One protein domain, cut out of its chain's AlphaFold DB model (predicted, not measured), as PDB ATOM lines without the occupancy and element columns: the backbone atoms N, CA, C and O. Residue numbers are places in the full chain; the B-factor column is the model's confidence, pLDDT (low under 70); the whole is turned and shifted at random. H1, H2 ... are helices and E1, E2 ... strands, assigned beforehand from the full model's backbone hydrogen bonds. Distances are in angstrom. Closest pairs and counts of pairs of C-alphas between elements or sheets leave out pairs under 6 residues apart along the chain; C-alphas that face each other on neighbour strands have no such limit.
ATOM      1  N   THR A  17     176.588 198.665 168.583       98.38
ATOM      2  CA  THR A  17     176.725 197.209 168.443       98.38
ATOM      3  C   THR A  17     175.792 196.659 167.365       98.38
ATOM      4  O   THR A  17     176.258 195.954 166.472       98.38
ATOM      5  N   ASP A  18     174.510 197.037 167.379       98.38
ATOM      6  CA  ASP A  18     173.542 196.596 166.362       98.38
ATOM      7  C   ASP A  18     173.939 197.083 164.962       98.38
ATOM      8  O   ASP A  18     173.855 196.346 163.976       98.38
ATOM      9  N   ILE A  19     174.414 198.330 164.872       98.69
ATOM     10  CA  ILE A  19     174.900 198.907 163.618       98.69
ATOM     11  C   ILE A  19     176.127 198.133 163.123       98.69
ATOM     12  O   ILE A  19     176.190 197.801 161.940       98.69
ATOM     13  N   LEU A  20     177.091 197.823 163.995       98.75
ATOM     14  CA  LEU A  20     178.296 197.076 163.629       98.75
ATOM     15  C   LEU A  20     177.954 195.688 163.070       98.75
ATOM     16  O   LEU A  20     178.473 195.319 162.015       98.75
ATOM     17  N   GLU A  21     177.051 194.946 163.714       98.50
ATOM     18  CA  GLU A  21     176.605 193.643 163.204       98.50
ATOM     19  C   GLU A  21     175.923 193.764 161.840       98.50
ATOM     20  O   GLU A  21     176.183 192.970 160.930       98.50
ATOM     21  N   ALA A  22     175.111 194.802 161.640       98.31
ATOM     22  CA  ALA A  22     174.510 195.068 160.340       98.31
ATOM     23  C   ALA A  22     175.570 195.383 159.270       98.31
ATOM     24  O   ALA A  22     175.496 194.842 158.166       98.31
ATOM     25  N   LEU A  23     176.584 196.199 159.580       98.44
ATOM     26  CA  LEU A  23     177.691 196.482 158.655       98.44
ATOM     27  C   LEU A  23     178.458 195.204 158.296       98.44
ATOM     28  O   LEU A  23     178.756 194.981 157.121       98.44
ATOM     29  N   ARG A  24     178.722 194.336 159.281       98.00
ATOM     30  CA  ARG A  24     179.369 193.034 159.066       98.00
ATOM     31  C   ARG A  24     178.552 192.127 158.153       98.00
ATOM     32  O   ARG A  24     179.115 191.480 157.271       98.00
ATOM     33  N   PHE A  25     177.238 192.089 158.355       97.88
ATOM     34  CA  PHE A  25     176.325 191.280 157.557       97.88
ATOM     35  C   PHE A  25     176.184 191.795 156.117       97.88
ATOM     36  O   PHE A  25     176.124 190.996 155.176       97.88
ATOM     37  N   LEU A  26     176.110 193.117 155.937       97.38
ATOM     38  CA  LEU A  26     175.857 193.764 154.647       97.38
ATOM     39  C   LEU A  26     177.075 193.791 153.729       97.38
ATOM     40  O   LEU A  26     176.912 193.788 152.511       97.38
ATOM     41  N   ASP A  27     178.280 193.820 154.287       96.56
ATOM     42  CA  ASP A  27     179.500 193.837 153.495       96.56
ATOM     43  C   ASP A  27     179.709 192.497 152.770       96.56
ATOM     44  O   ASP A  27     180.037 191.470 153.369       96.56
ATOM     45  N   LYS A  28     179.502 192.517 151.450       94.19
ATOM     46  CA  LYS A  28     179.712 191.381 150.538       94.19
ATOM     47  C   LYS A  28     181.012 191.504 149.733       94.19
ATOM     48  O   LYS A  28     181.087 191.013 148.609       94.19
ATOM     49  N   GLY A  29     182.015 192.202 150.271       93.94
ATOM     50  CA  GLY A  29     183.335 192.368 149.652       93.94
ATOM     51  C   GLY A  29     183.477 193.595 148.748       93.94
ATOM     52  O   GLY A  29     184.546 193.821 148.193       93.94
ATOM     53  N   LYS A  30     182.421 194.408 148.608       95.06
ATOM     54  CA  LYS A  30     182.461 195.717 147.925       95.06
ATOM     55  C   LYS A  30     182.336 196.896 148.899       95.06
ATOM     56  O   LYS A  30     182.274 198.042 148.461       95.06
ATOM     57  N   GLY A  31     182.313 196.613 150.203       97.19
ATOM     58  CA  GLY A  31     182.096 197.594 151.256       97.19
ATOM     59  C   GLY A  31     180.639 198.046 151.387       97.19
ATOM     60  O   GLY A  31     179.739 197.521 150.729       97.19
ATOM     61  N   VAL A  32     180.401 199.007 152.283       98.56
ATOM     62  CA  VAL A  32     179.057 199.487 152.648       98.56
ATOM     63  C   VAL A  32     179.020 201.013 152.659       98.56
ATOM     64  O   VAL A  32     179.899 201.666 153.225       98.56
ATOM     65  N   PHE A  33     177.975 201.580 152.056       98.62
ATOM     66  CA  PHE A  33     177.685 203.010 152.115       98.62
ATOM     67  C   PHE A  33     176.579 203.288 153.137       98.62
ATOM     68  O   PHE A  33     175.496 202.704 153.055       98.62
ATOM     69  N   VAL A  34     176.832 204.185 154.090       98.69
ATOM     70  CA  VAL A  34     175.921 204.494 155.201       98.69
ATOM     71  C   VAL A  34     175.328 205.894 155.039       98.69
ATOM     72  O   VAL A  34     176.038 206.860 154.780       98.69
ATOM     73  N   ILE A  35     174.016 206.028 155.224       98.56
ATOM     74  CA  ILE A  35     173.325 207.324 155.226       98.56
ATOM     75  C   ILE A  35     172.861 207.600 156.657       98.56
ATOM     76  O   ILE A  35     172.030 206.871 157.193       98.56
ATOM     77  N   ILE A  36     173.414 208.641 157.278       98.00
ATOM     78  CA  ILE A  36     173.186 209.000 158.684       98.00
ATOM     79  C   ILE A  36     172.381 210.298 158.721       98.00
ATOM     80  O   ILE A  36     172.730 211.257 158.041       98.00
ATOM     81  N   LYS A  37     171.310 210.381 159.512       95.81
ATOM     82  CA  LYS A  37     170.609 211.663 159.724       95.81
ATOM     83  C   LYS A  37     171.399 212.513 160.723       95.81
ATOM     84  O   LYS A  37     171.898 211.967 161.701       95.81
ATOM     85  N   ASN A  38     171.495 213.830 160.520       93.94
ATOM     86  CA  ASN A  38     172.263 214.729 161.395       93.94
ATOM     87  C   ASN A  38     171.570 214.977 162.747       93.94
ATOM     88  O   ASN A  38     171.032 216.051 163.018       93.94
ATOM     89  N   PHE A  39     171.585 213.961 163.599       91.00
ATOM     90  CA  PHE A  39     171.246 214.041 165.008       91.00
ATOM     91  C   PHE A  39     172.457 213.587 165.814       91.00
ATOM     92  O   PHE A  39     173.150 212.649 165.438       91.00
ATOM     93  N   GLU A  40     172.715 214.258 166.932       90.88
ATOM     94  CA  GLU A  40     173.887 213.992 167.771       90.88
ATOM     95  C   GLU A  40     173.974 212.528 168.225       90.88
ATOM     96  O   GLU A  40     175.041 211.924 168.147       90.88
ATOM     97  N   ALA A  41     172.841 211.951 168.642       92.38
ATOM     98  CA  ALA A  41     172.771 210.555 169.048       92.38
ATOM     99  C   ALA A  41     173.062 209.614 167.867       92.38
ATOM    100  O   ALA A  41     173.930 208.757 167.995       92.38
ATOM    101  N   ASP A  42     172.416 209.813 166.708       96.44
ATOM    102  CA  ASP A  42     172.693 209.033 165.494       96.44
ATOM    103  C   ASP A  42     174.182 209.119 165.109       96.44
ATOM    104  O   ASP A  42     174.829 208.095 164.908       96.44
ATOM    105  N   ILE A  43     174.768 210.321 165.067       96.81
ATOM    106  CA  ILE A  43     176.185 210.498 164.719       96.81
ATOM    107  C   ILE A  43     177.083 209.731 165.683       96.81
ATOM    108  O   ILE A  43     178.030 209.094 165.227       96.81
ATOM    109  N   ARG A  44     176.813 209.781 166.990       97.56
ATOM    110  CA  ARG A  44     177.632 209.093 167.993       97.56
ATOM    111  C   ARG A  44     177.629 207.580 167.772       97.56
ATOM    112  O   ARG A  44     178.705 207.002 167.630       97.56
ATOM    113  N   GLU A  45     176.448 206.966 167.692       98.44
ATOM    114  CA  GLU A  45     176.315 205.509 167.545       98.44
ATOM    115  C   GLU A  45     176.895 205.023 166.206       98.44
ATOM    116  O   GLU A  45     177.706 204.094 166.169       98.44
ATOM    117  N   PHE A  46     176.566 205.698 165.096       98.56
ATOM    118  CA  PHE A  46     177.086 205.325 163.778       98.56
ATOM    119  C   PHE A  46     178.592 205.571 163.649       98.56
ATOM    120  O   PHE A  46     179.284 204.738 163.068       98.56
ATOM    121  N   SER A  47     179.136 206.665 164.194       98.25
ATOM    122  CA  SER A  47     180.583 206.930 164.124       98.25
ATOM    123  C   SER A  47     181.380 205.875 164.885       98.25
ATOM    124  O   SER A  47     182.406 205.416 164.385       98.25
ATOM    125  N   GLN A  48     180.894 205.451 166.056       98.62
ATOM    126  CA  GLN A  48     181.512 204.365 166.811       98.62
ATOM    127  C   GLN A  48     181.472 203.049 166.025       98.62
ATOM    128  O   GLN A  48     182.507 202.405 165.864       98.62
ATOM    129  N   ALA A  49     180.314 202.673 165.477       98.75
ATOM    130  CA  ALA A  49     180.175 201.449 164.689       98.75
ATOM    131  C   ALA A  49     181.051 201.453 163.423       98.75
ATOM    132  O   ALA A  49     181.723 200.468 163.126       98.75
ATOM    133  N   ILE A  50     181.091 202.574 162.693       98.69
ATOM    134  CA  ILE A  50     181.924 202.743 161.493       98.69
ATOM    135  C   ILE A  50     183.410 202.663 161.851       98.69
ATOM    136  O   ILE A  50     184.183 202.058 161.107       98.69
ATOM    137  N   HIS A  51     183.823 203.256 162.975       98.62
ATOM    138  CA  HIS A  51     185.201 203.165 163.453       98.62
ATOM    139  C   HIS A  51     185.604 201.709 163.721       98.62
ATOM    140  O   HIS A  51     186.620 201.259 163.193       98.62
ATOM    141  N   LEU A  52     184.775 200.964 164.459       98.75
ATOM    142  CA  LEU A  52     185.006 199.547 164.757       98.75
ATOM    143  C   LEU A  52     185.025 198.691 163.478       98.75
ATOM    144  O   LEU A  52     185.951 197.915 163.265       98.75
ATOM    145  N   ALA A  53     184.073 198.895 162.563       98.50
ATOM    146  CA  ALA A  53     184.032 198.175 161.290       98.50
ATOM    147  C   ALA A  53     185.285 198.425 160.429       98.50
ATOM    148  O   ALA A  53     185.803 197.510 159.791       98.50
ATOM    149  N   ARG A  54     185.808 199.658 160.422       98.31
ATOM    150  CA  ARG A  54     187.058 199.991 159.721       98.31
ATOM    151  C   ARG A  54     188.282 199.351 160.381       98.31
ATOM    152  O   ARG A  54     189.184 198.932 159.662       98.31
ATOM    153  N   GLN A  55     188.313 199.229 161.712       98.44
ATOM    154  CA  GLN A  55     189.364 198.480 162.420       98.44
ATOM    155  C   GLN A  55     189.363 196.987 162.055       98.44
ATOM    156  O   GLN A  55     190.420 196.366 162.028       98.44
ATOM    157  N   GLU A  56     188.205 196.430 161.695       97.88
ATOM    158  CA  GLU A  56     188.067 195.069 161.152       97.88
ATOM    159  C   GLU A  56     188.454 194.951 159.666       97.88
ATOM    160  O   GLU A  56     188.278 193.894 159.061       97.88
ATOM    161  N   GLY A  57     188.961 196.022 159.050       97.69
ATOM    162  CA  GLY A  57     189.370 196.039 157.646       97.69
ATOM    163  C   GLY A  57     188.223 196.212 156.647       97.69
ATOM    164  O   GLY A  57     188.429 196.026 155.448       97.69
ATOM    165  N   ARG A  58     187.015 196.576 157.098       97.94
ATOM    166  CA  ARG A  58     185.867 196.791 156.202       97.94
ATOM    167  C   ARG A  58     185.916 198.168 155.560       97.94
ATOM    168  O   ARG A  58     186.156 199.178 156.226       97.94
ATOM    169  N   ASN A  59     185.614 198.224 154.265       97.81
ATOM    170  CA  ASN A  59     185.508 199.489 153.549       97.81
ATOM    171  C   ASN A  59     184.122 200.106 153.775       97.81
ATOM    172  O   ASN A  59     183.129 199.652 153.207       97.81
ATOM    173  N   ILE A  60     184.061 201.131 154.622       98.44
ATOM    174  CA  ILE A  60     182.820 201.823 154.968       98.44
ATOM    175  C   ILE A  60     182.946 203.297 154.607       98.44
ATOM    176  O   ILE A  60     183.846 203.983 155.106       98.44
ATOM    177  N   LYS A  61     182.008 203.797 153.806       98.44
ATOM    178  CA  LYS A  61     181.839 205.223 153.502       98.44
ATOM    179  C   LYS A  61     180.473 205.702 153.959       98.44
ATOM    180  O   LYS A  61     179.577 204.886 154.181       98.44
ATOM    181  N   TYR A  62     180.312 207.006 154.155       98.50
ATOM    182  CA  TYR A  62     179.055 207.530 154.667       98.50
ATOM    183  C   TYR A  62     178.778 208.966 154.239       98.50
ATOM    184  O   TYR A  62     179.688 209.725 153.928       98.50
ATOM    185  N   ILE A  63     177.505 209.347 154.312       98.19
ATOM    186  CA  ILE A  63     177.050 210.735 154.243       98.19
ATOM    187  C   ILE A  63     176.194 211.058 155.466       98.19
ATOM    188  O   ILE A  63     175.410 210.227 155.933       98.19
ATOM    189  N   ILE A  64     176.324 212.284 155.971       97.38
ATOM    190  CA  ILE A  64     175.435 212.826 156.999       97.38
ATOM    191  C   ILE A  64     174.414 213.728 156.303       97.38
ATOM    192  O   ILE A  64     174.771 214.773 155.771       97.38
ATOM    193  N   SER A  65     173.143 213.342 156.309       95.94
ATOM    194  CA  SER A  65     172.025 214.127 155.785       95.94
ATOM    195  C   SER A  65     171.688 215.277 156.728       95.94
ATOM    196  O   SER A  65     171.473 215.056 157.919       95.94
ATOM    197  N   HIS A  66     171.638 216.492 156.188       93.38
ATOM    198  CA  HIS A  66     171.488 217.742 156.933       93.38
ATOM    199  C   HIS A  66     170.589 218.739 156.177       93.38
ATOM    200  O   HIS A  66     170.905 219.916 156.061       93.38
ATOM    201  N   ASP A  67     169.484 218.247 155.619       91.88
ATOM    202  CA  ASP A  67     168.590 218.994 154.731       91.88
ATOM    203  C   ASP A  67     167.696 220.024 155.438       91.88
ATOM    204  O   ASP A  67     167.049 220.828 154.778       91.88
ATOM    205  N   ASP A  68     167.609 220.026 156.764       89.25
ATOM    206  CA  ASP A  68     166.738 220.947 157.487       89.25
ATOM    207  C   ASP A  68     167.229 222.398 157.452       89.25
ATOM    208  O   ASP A  68     168.181 222.757 158.145       89.25
ATOM    209  N   ILE A  69     166.518 223.268 156.737       86.31
ATOM    210  CA  ILE A  69     166.852 224.697 156.603       86.31
ATOM    211  C   ILE A  69     166.162 225.581 157.648       86.31
ATOM    212  O   ILE A  69     166.211 226.806 157.565       86.31
ATOM    213  N   SER A  70     165.481 224.977 158.620       77.44
ATOM    214  CA  SER A  70     164.709 225.706 159.626       77.44
ATOM    215  C   SER A  70     165.558 226.429 160.679       77.44
ATOM    216  O   SER A  70     165.057 227.299 161.385       77.44
ATOM    217  N   VAL A  71     166.847 226.102 160.777       69.31
ATOM    218  CA  VAL A  71     167.787 226.725 161.714       69.31
ATOM    219  C   VAL A  71     168.671 227.718 160.955       69.31
ATOM    220  O   VAL A  71     169.493 227.316 160.136       69.31
ATOM    221  N   GLU A  72     168.531 229.021 161.227       58.34
ATOM    222  CA  GLU A  72     169.430 230.043 160.672       58.34
ATOM    223  C   GLU A  72     170.817 229.974 161.352       58.34
ATOM    224  O   GLU A  72     170.912 230.245 162.557       58.34
ATOM    225  N   PRO A  73     171.921 229.756 160.603       51.72
ATOM    226  CA  PRO A  73     173.277 229.695 161.166       51.72
ATOM    227  C   PRO A  73     173.678 230.955 161.950       51.72
ATOM    228  O   PRO A  73     174.513 230.908 162.847       51.72
ATOM    229  N   LYS A  74     173.073 232.102 161.613       47.50
ATOM    230  CA  LYS A  74     173.446 233.424 162.136       47.50
ATOM    231  C   LYS A  74     172.922 233.727 163.541       47.50
ATOM    232  O   LYS A  74     173.417 234.665 164.156       47.50
ATOM    233  N   LYS A  75     171.922 232.994 164.047       45.22
ATOM    234  CA  LYS A  75     171.296 233.296 165.353       45.22
ATOM    235  C   LYS A  75     171.622 232.286 166.445       45.22
ATOM    236  O   LYS A  75     171.541 232.633 167.619       45.22
ATOM    237  N   GLN A  76     171.989 231.058 166.088       50.97
ATOM    238  CA  GLN A  76     172.275 229.997 167.054       50.97
ATOM    239  C   GLN A  76     173.471 229.167 166.584       50.97
ATOM    240  O   GLN A  76     173.308 228.105 165.995       50.97
ATOM    241  N   PHE A  77     174.683 229.627 166.907       44.22
ATOM    242  CA  PHE A  77     175.951 228.941 166.598       44.22
ATOM    243  C   PHE A  77     176.039 227.491 167.119       44.22
ATOM    244  O   PHE A  77     176.936 226.750 166.730       44.22
ATOM    245  N   GLN A  78     175.132 227.084 168.010       48.81
ATOM    246  CA  GLN A  78     175.113 225.758 168.629       48.81
ATOM    247  C   GLN A  78     174.257 224.730 167.868       48.81
ATOM    248  O   GLN A  78     174.450 223.531 168.064       48.81
ATOM    249  N   MET A  79     173.311 225.155 167.019       55.91
ATOM    250  CA  MET A  79     172.366 224.236 166.372       55.91
ATOM    251  C   MET A  79     172.802 223.888 164.942       55.91
ATOM    252  O   MET A  79     173.012 224.764 164.109       55.91
ATOM    253  N   ARG A  80     172.935 222.585 164.664       64.19
ATOM    254  CA  ARG A  80     173.272 222.030 163.341       64.19
ATOM    255  C   ARG A  80     171.997 221.755 162.529       64.19
ATOM    256  O   ARG A  80     170.971 221.407 163.111       64.19
ATOM    257  N   HIS A  81     172.075 221.844 161.199       84.69
ATOM    258  CA  HIS A  81     170.995 221.444 160.282       84.69
ATOM    259  C   HIS A  81     170.659 219.954 160.454       84.69
ATOM    260  O   HIS A  81     171.518 219.108 160.220       84.69
ATOM    261  N   ARG A  82     169.436 219.609 160.869       90.06
ATOM    262  CA  ARG A  82     168.987 218.212 161.043       90.06
ATOM    263  C   ARG A  82     168.840 217.482 159.701       90.06
ATOM    264  O   ARG A  82     168.633 218.110 158.670       90.06
ATOM    265  N   GLY A  83     168.891 216.150 159.728       91.62
ATOM    266  CA  GLY A  83     168.471 215.310 158.597       91.62
ATOM    267  C   GLY A  83     166.994 214.943 158.716       91.62
ATOM    268  O   GLY A  83     166.618 214.305 159.700       91.62
ATOM    269  N   LEU A  84     166.155 215.351 157.766       92.56
ATOM    270  CA  LEU A  84     164.697 215.200 157.811       92.56
ATOM    271  C   LEU A  84     164.170 214.421 156.595       92.56
ATOM    272  O   LEU A  84     164.690 213.367 156.237       92.56
ATOM    273  N   ALA A  85     163.064 214.873 155.999       94.25
ATOM    274  CA  ALA A  85     162.381 214.152 154.932       94.25
ATOM    275  C   ALA A  85     163.239 214.042 153.663       94.25
ATOM    276  O   ALA A  85     163.127 213.054 152.943       94.25
ATOM    277  N   GLY A  86     164.134 214.998 153.416       95.06
ATOM    278  CA  GLY A  86     165.031 215.002 152.267       95.06
ATOM    279  C   GLY A  86     166.019 213.835 152.253       95.06
ATOM    280  O   GLY A  86     166.473 213.439 151.179       95.06
ATOM    281  N   THR A  87     166.284 213.192 153.399       97.31
ATOM    282  CA  THR A  87     167.125 211.984 153.468       97.31
ATOM    283  C   THR A  87     166.626 210.871 152.530       97.31
ATOM    284  O   THR A  87     167.431 210.130 151.965       97.31
ATOM    285  N   ILE A  88     165.314 210.775 152.269       97.69
ATOM    286  CA  ILE A  88     164.773 209.753 151.354       97.69
ATOM    287  C   ILE A  88     165.246 209.945 149.904       97.69
ATOM    288  O   ILE A  88     165.329 208.972 149.154       97.69
ATOM    289  N   LEU A  89     165.588 211.176 149.503       98.00
ATOM    290  CA  LEU A  89     166.134 211.456 148.175       98.00
ATOM    291  C   LEU A  89     167.550 210.890 148.045       98.00
ATOM    292  O   LEU A  89     167.858 210.268 147.028       98.00
ATOM    293  N   LEU A  90     168.365 210.979 149.105       98.12
ATOM    294  CA  LEU A  90     169.659 210.289 149.172       98.12
ATOM    295  C   LEU A  90     169.466 208.774 149.043       98.12
ATOM    296  O   LEU A  90     170.121 208.146 148.214       98.12
ATOM    297  N   HIS A  91     168.510 208.183 149.776       98.50
ATOM    298  CA  HIS A  91     168.213 206.746 149.668       98.50
ATOM    299  C   HIS A  91     167.868 206.330 148.230       98.50
ATOM    300  O   HIS A  91     168.257 205.250 147.767       98.50
ATOM    301  N   LYS A  92     167.092 207.165 147.527       98.62
ATOM    302  CA  LYS A  92     166.600 206.853 146.186       98.62
ATOM    303  C   LYS A  92     167.681 207.010 145.125       98.62
ATOM    304  O   LYS A  92     167.808 206.108 144.296       98.62
ATOM    305  N   ILE A  93     168.414 208.122 145.136       98.56
ATOM    306  CA  ILE A  93     169.399 208.455 144.101       98.56
ATOM    307  C   ILE A  93     170.667 207.617 144.288       98.56
ATOM    308  O   ILE A  93     171.053 206.904 143.366       98.56
ATOM    309  N   LEU A  94     171.245 207.594 145.494       98.62
ATOM    310  CA  LEU A  94     172.433 206.776 145.783       98.62
ATOM    311  C   LEU A  94     172.125 205.292 145.626       98.62
ATOM    312  O   LEU A  94     172.899 204.544 145.041       98.62
ATOM    313  N   GLY A  95     170.944 204.865 146.076       98.44
ATOM    314  CA  GLY A  95     170.514 203.488 145.898       98.44
ATOM    315  C   GLY A  95     170.282 203.099 144.433       98.44
ATOM    316  O   GLY A  95     170.360 201.915 144.128       98.44
ATOM    317  N   ALA A  96     169.966 204.045 143.542       98.69
ATOM    318  CA  ALA A  96     169.897 203.788 142.103       98.69
ATOM    319  C   ALA A  96     171.302 203.740 141.481       98.69
ATOM    320  O   ALA A  96     171.589 202.817 140.728       98.69
ATOM    321  N   ALA A  97     172.193 204.666 141.851       98.50
ATOM    322  CA  ALA A  97     173.587 204.660 141.406       98.50
ATOM    323  C   ALA A  97     174.315 203.364 141.813       98.50
ATOM    324  O   ALA A  97     174.960 202.730 140.980       98.50
ATOM    325  N   ALA A  98     174.131 202.913 143.056       98.12
ATOM    326  CA  ALA A  98     174.686 201.656 143.555       98.12
ATOM    327  C   ALA A  98     174.176 200.446 142.753       98.12
ATOM    328  O   ALA A  98     174.951 199.561 142.399       98.12
ATOM    329  N   GLN A  99     172.880 200.421 142.419       97.50
ATOM    330  CA  GLN A  99     172.287 199.362 141.597       97.50
ATOM    331  C   GLN A  99     172.839 199.361 140.162       97.50
ATOM    332  O   GLN A  99     172.992 198.293 139.575       97.50
ATOM    333  N   SER A 100     173.189 200.532 139.627       97.88
ATOM    334  CA  SER A 100     173.868 200.686 138.333       97.88
ATOM    335  C   SER A 100     175.370 200.371 138.376       97.88
ATOM    336  O   SER A 100     176.045 200.513 137.360       97.88
ATOM    337  N   GLY A 101     175.904 199.934 139.522       96.88
ATOM    338  CA  GLY A 101     177.293 199.501 139.661       96.88
ATOM    339  C   GLY A 101     178.284 200.586 140.086       96.88
ATOM    340  O   GLY A 101     179.484 200.344 139.989       96.88
ATOM    341  N   ALA A 102     177.814 201.744 140.566       98.12
ATOM    342  CA  ALA A 102     178.682 202.787 141.115       98.12
ATOM    343  C   ALA A 102     179.560 202.253 142.263       98.12
ATOM    344  O   ALA A 102     179.098 201.471 143.102       98.12
ATOM    345  N   SER A 103     180.820 202.688 142.306       98.06
ATOM    346  CA  SER A 103     181.745 202.361 143.393       98.06
ATOM    347  C   SER A 103     181.407 203.134 144.676       98.06
ATOM    348  O   SER A 103     180.627 204.087 144.662       98.06
ATOM    349  N   LEU A 104     182.012 202.757 145.809       97.81
ATOM    350  CA  LEU A 104     181.863 203.537 147.045       97.81
ATOM    351  C   LEU A 104     182.391 204.972 146.896       97.81
ATOM    352  O   LEU A 104     181.814 205.880 147.491       97.81
ATOM    353  N   ASP A 105     183.453 205.179 146.113       98.19
ATOM    354  CA  ASP A 105     183.983 206.512 145.815       98.19
ATOM    355  C   ASP A 105     182.970 207.343 145.018       98.19
ATOM    356  O   ASP A 105     182.651 208.462 145.421       98.19
ATOM    357  N   ASP A 106     182.381 206.769 143.965       98.38
ATOM    358  CA  ASP A 106     181.349 207.437 143.159       98.38
ATOM    359  C   ASP A 106     180.126 207.815 144.006       98.38
ATOM    360  O   ASP A 106     179.581 208.912 143.876       98.38
ATOM    361  N   LEU A 107     179.698 206.912 144.897       98.62
ATOM    362  CA  LEU A 107     178.580 207.159 145.806       98.62
ATOM    363  C   LEU A 107     178.885 208.278 146.800       98.62
ATOM    364  O   LEU A 107     177.997 209.075 147.086       98.62
ATOM    365  N   GLU A 108     180.108 208.352 147.323       97.88
ATOM    366  CA  GLU A 108     180.513 209.413 148.248       97.88
ATOM    367  C   GLU A 108     180.530 210.778 147.560       97.88
ATOM    368  O   GLU A 108     179.930 211.723 148.074       97.88
ATOM    369  N   HIS A 109     181.128 210.865 146.369       98.00
ATOM    370  CA  HIS A 109     181.125 212.090 145.571       98.00
ATOM    371  C   HIS A 109     179.702 212.549 145.245       98.00
ATOM    372  O   HIS A 109     179.327 213.679 145.559       98.00
ATOM    373  N   LEU A 110     178.873 211.646 144.713       98.25
ATOM    374  CA  LEU A 110     177.480 211.950 144.402       98.25
ATOM    375  C   LEU A 110     176.688 212.353 145.656       98.25
ATOM    376  O   LEU A 110     175.845 213.245 145.597       98.25
ATOM    377  N   ALA A 111     176.940 211.714 146.799       97.69
ATOM    378  CA  ALA A 111     176.261 212.040 148.047       97.69
ATOM    379  C   ALA A 111     176.618 213.439 148.556       97.69
ATOM    380  O   ALA A 111     175.725 214.133 149.047       97.69
ATOM    381  N   PHE A 112     177.883 213.858 148.436       95.38
ATOM    382  CA  PHE A 112     178.301 215.211 148.795       95.38
ATOM    383  C   PHE A 112     177.623 216.263 147.921       95.38
ATOM    384  O   PHE A 112     177.079 217.224 148.465       95.38
ATOM    385  N   ASP A 113     177.568 216.046 146.607       94.00
ATOM    386  CA  ASP A 113     176.891 216.966 145.692       94.00
ATOM    387  C   ASP A 113     175.400 217.078 146.042       94.00
ATOM    388  O   ASP A 113     174.884 218.172 146.288       94.00
ATOM    389  N   LEU A 114     174.717 215.935 146.167       94.25
ATOM    390  CA  LEU A 114     173.286 215.878 146.471       94.25
ATOM    391  C   LEU A 114     172.938 216.498 147.823       94.25
ATOM    392  O   LEU A 114     171.941 217.209 147.921       94.25
ATOM    393  N   ALA A 115     173.724 216.233 148.870       90.75
ATOM    394  CA  ALA A 115     173.416 216.717 150.213       90.75
ATOM    395  C   ALA A 115     173.326 218.250 150.271       90.75
ATOM    396  O   ALA A 115     172.526 218.776 151.040       90.75
ATOM    397  N   THR A 116     174.078 218.961 149.422       87.94
ATOM    398  CA  THR A 116     174.042 220.431 149.359       87.94
ATOM    399  C   THR A 116     172.852 220.999 148.580       87.94
ATOM    400  O   THR A 116     172.572 222.197 148.683       87.94
ATOM    401  N   GLU A 117     172.149 220.166 147.812       90.56
ATOM    402  CA  GLU A 117     171.021 220.558 146.958       90.56
ATOM    403  C   GLU A 117     169.660 220.152 147.540       90.56
ATOM    404  O   GLU A 117     168.612 220.512 147.002       90.56
TER     405      GLU A 117
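This is residues 17 to 117 of the 190 residues of the protein "Dihydroxyacetone kinase family protein" of Streptococcus dysgalactiae subsp. equisimilis (UniProt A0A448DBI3). A narrow ribbon of two parallel strands, E1 and E2, makes the middle of this domain, with the helices H1 and H2 on one side of it and the helical hairpin H3 and H4 on the other. A long loop, residues 66 to 86, reaches away from this layered body at one end and folds back to H3. The printed part has 101 residues, with four named helices and two named strands in the order H1, E1, H2, E2, H3, H4; the class is mostly helix. It is compact, with a radius of gyration of the C-alphas of 14.4 A, and its outline is only just elongated, with spans of 45 by 30 by 18 A.

Begin with the sheet: E1 is residues 32 to 37 and E2 residues 60 to 65, each 16.4 A from first to last C-alpha. Find C-alpha 32 at (179.057, 199.487, 152.648), where E1 begins. Between the strands look for H2, residues 40 to 55, the longest helix at 22.6 A. H1, residues 17 to 26, starts at C-alpha 17 at (176.725, 197.209, 168.443) and measures 14.2 A. H3, residues 87 to 99, is 18.1 A long, and H4, residues 104 to 115, is 16.0 A long, ending at C-alpha 115 at (173.416, 216.717, 150.213).

Look first at E1 and E2, parallel neighbours at 22 degrees, where N 34 and O 61 are 2.8 A apart and N 65 and O 36 are 2.7 A apart, both within hydrogen-bond range. E1, H2 and E2 form a strand-helix-strand unit, two parallel neighbour strands with a helix between them along the chain, and its crossover is right-handed. The closest C-alphas of H2 and E2, those of Arg 54 and Ile 60, are 6.6 A apart. H1 touches H2 at a steep tilt of 53 degrees, the same way, closest at the C-alphas of Leu 20 and Ala 49, 4.9 A apart. The closest C-alphas of E2 and H4, those of Ser 65 and Ala 115, are 6.3 A apart. H3 and H4 touch as a helical hairpin, at a shallow tilt of 29 degrees, opposite ways, closest at the C-alphas of Leu 94 and Leu 107, 6.2 A apart. H1 and H2 are each apart from H3 and H4. In H1, H2, H3 and H4 every O i to N i+4 pair is within hydrogen-bond range.

The two C-alphas farthest apart, those of Gly 29 and Lys 75, are 45.5 A from each other. The printed part has no cut. The link from E2 to H3 is long, with 21 residues, and the other links are tight. Mean pLDDT of the printed part is 92.0; look for the low values, under 70, at residues 71 to 80 of this predicted model.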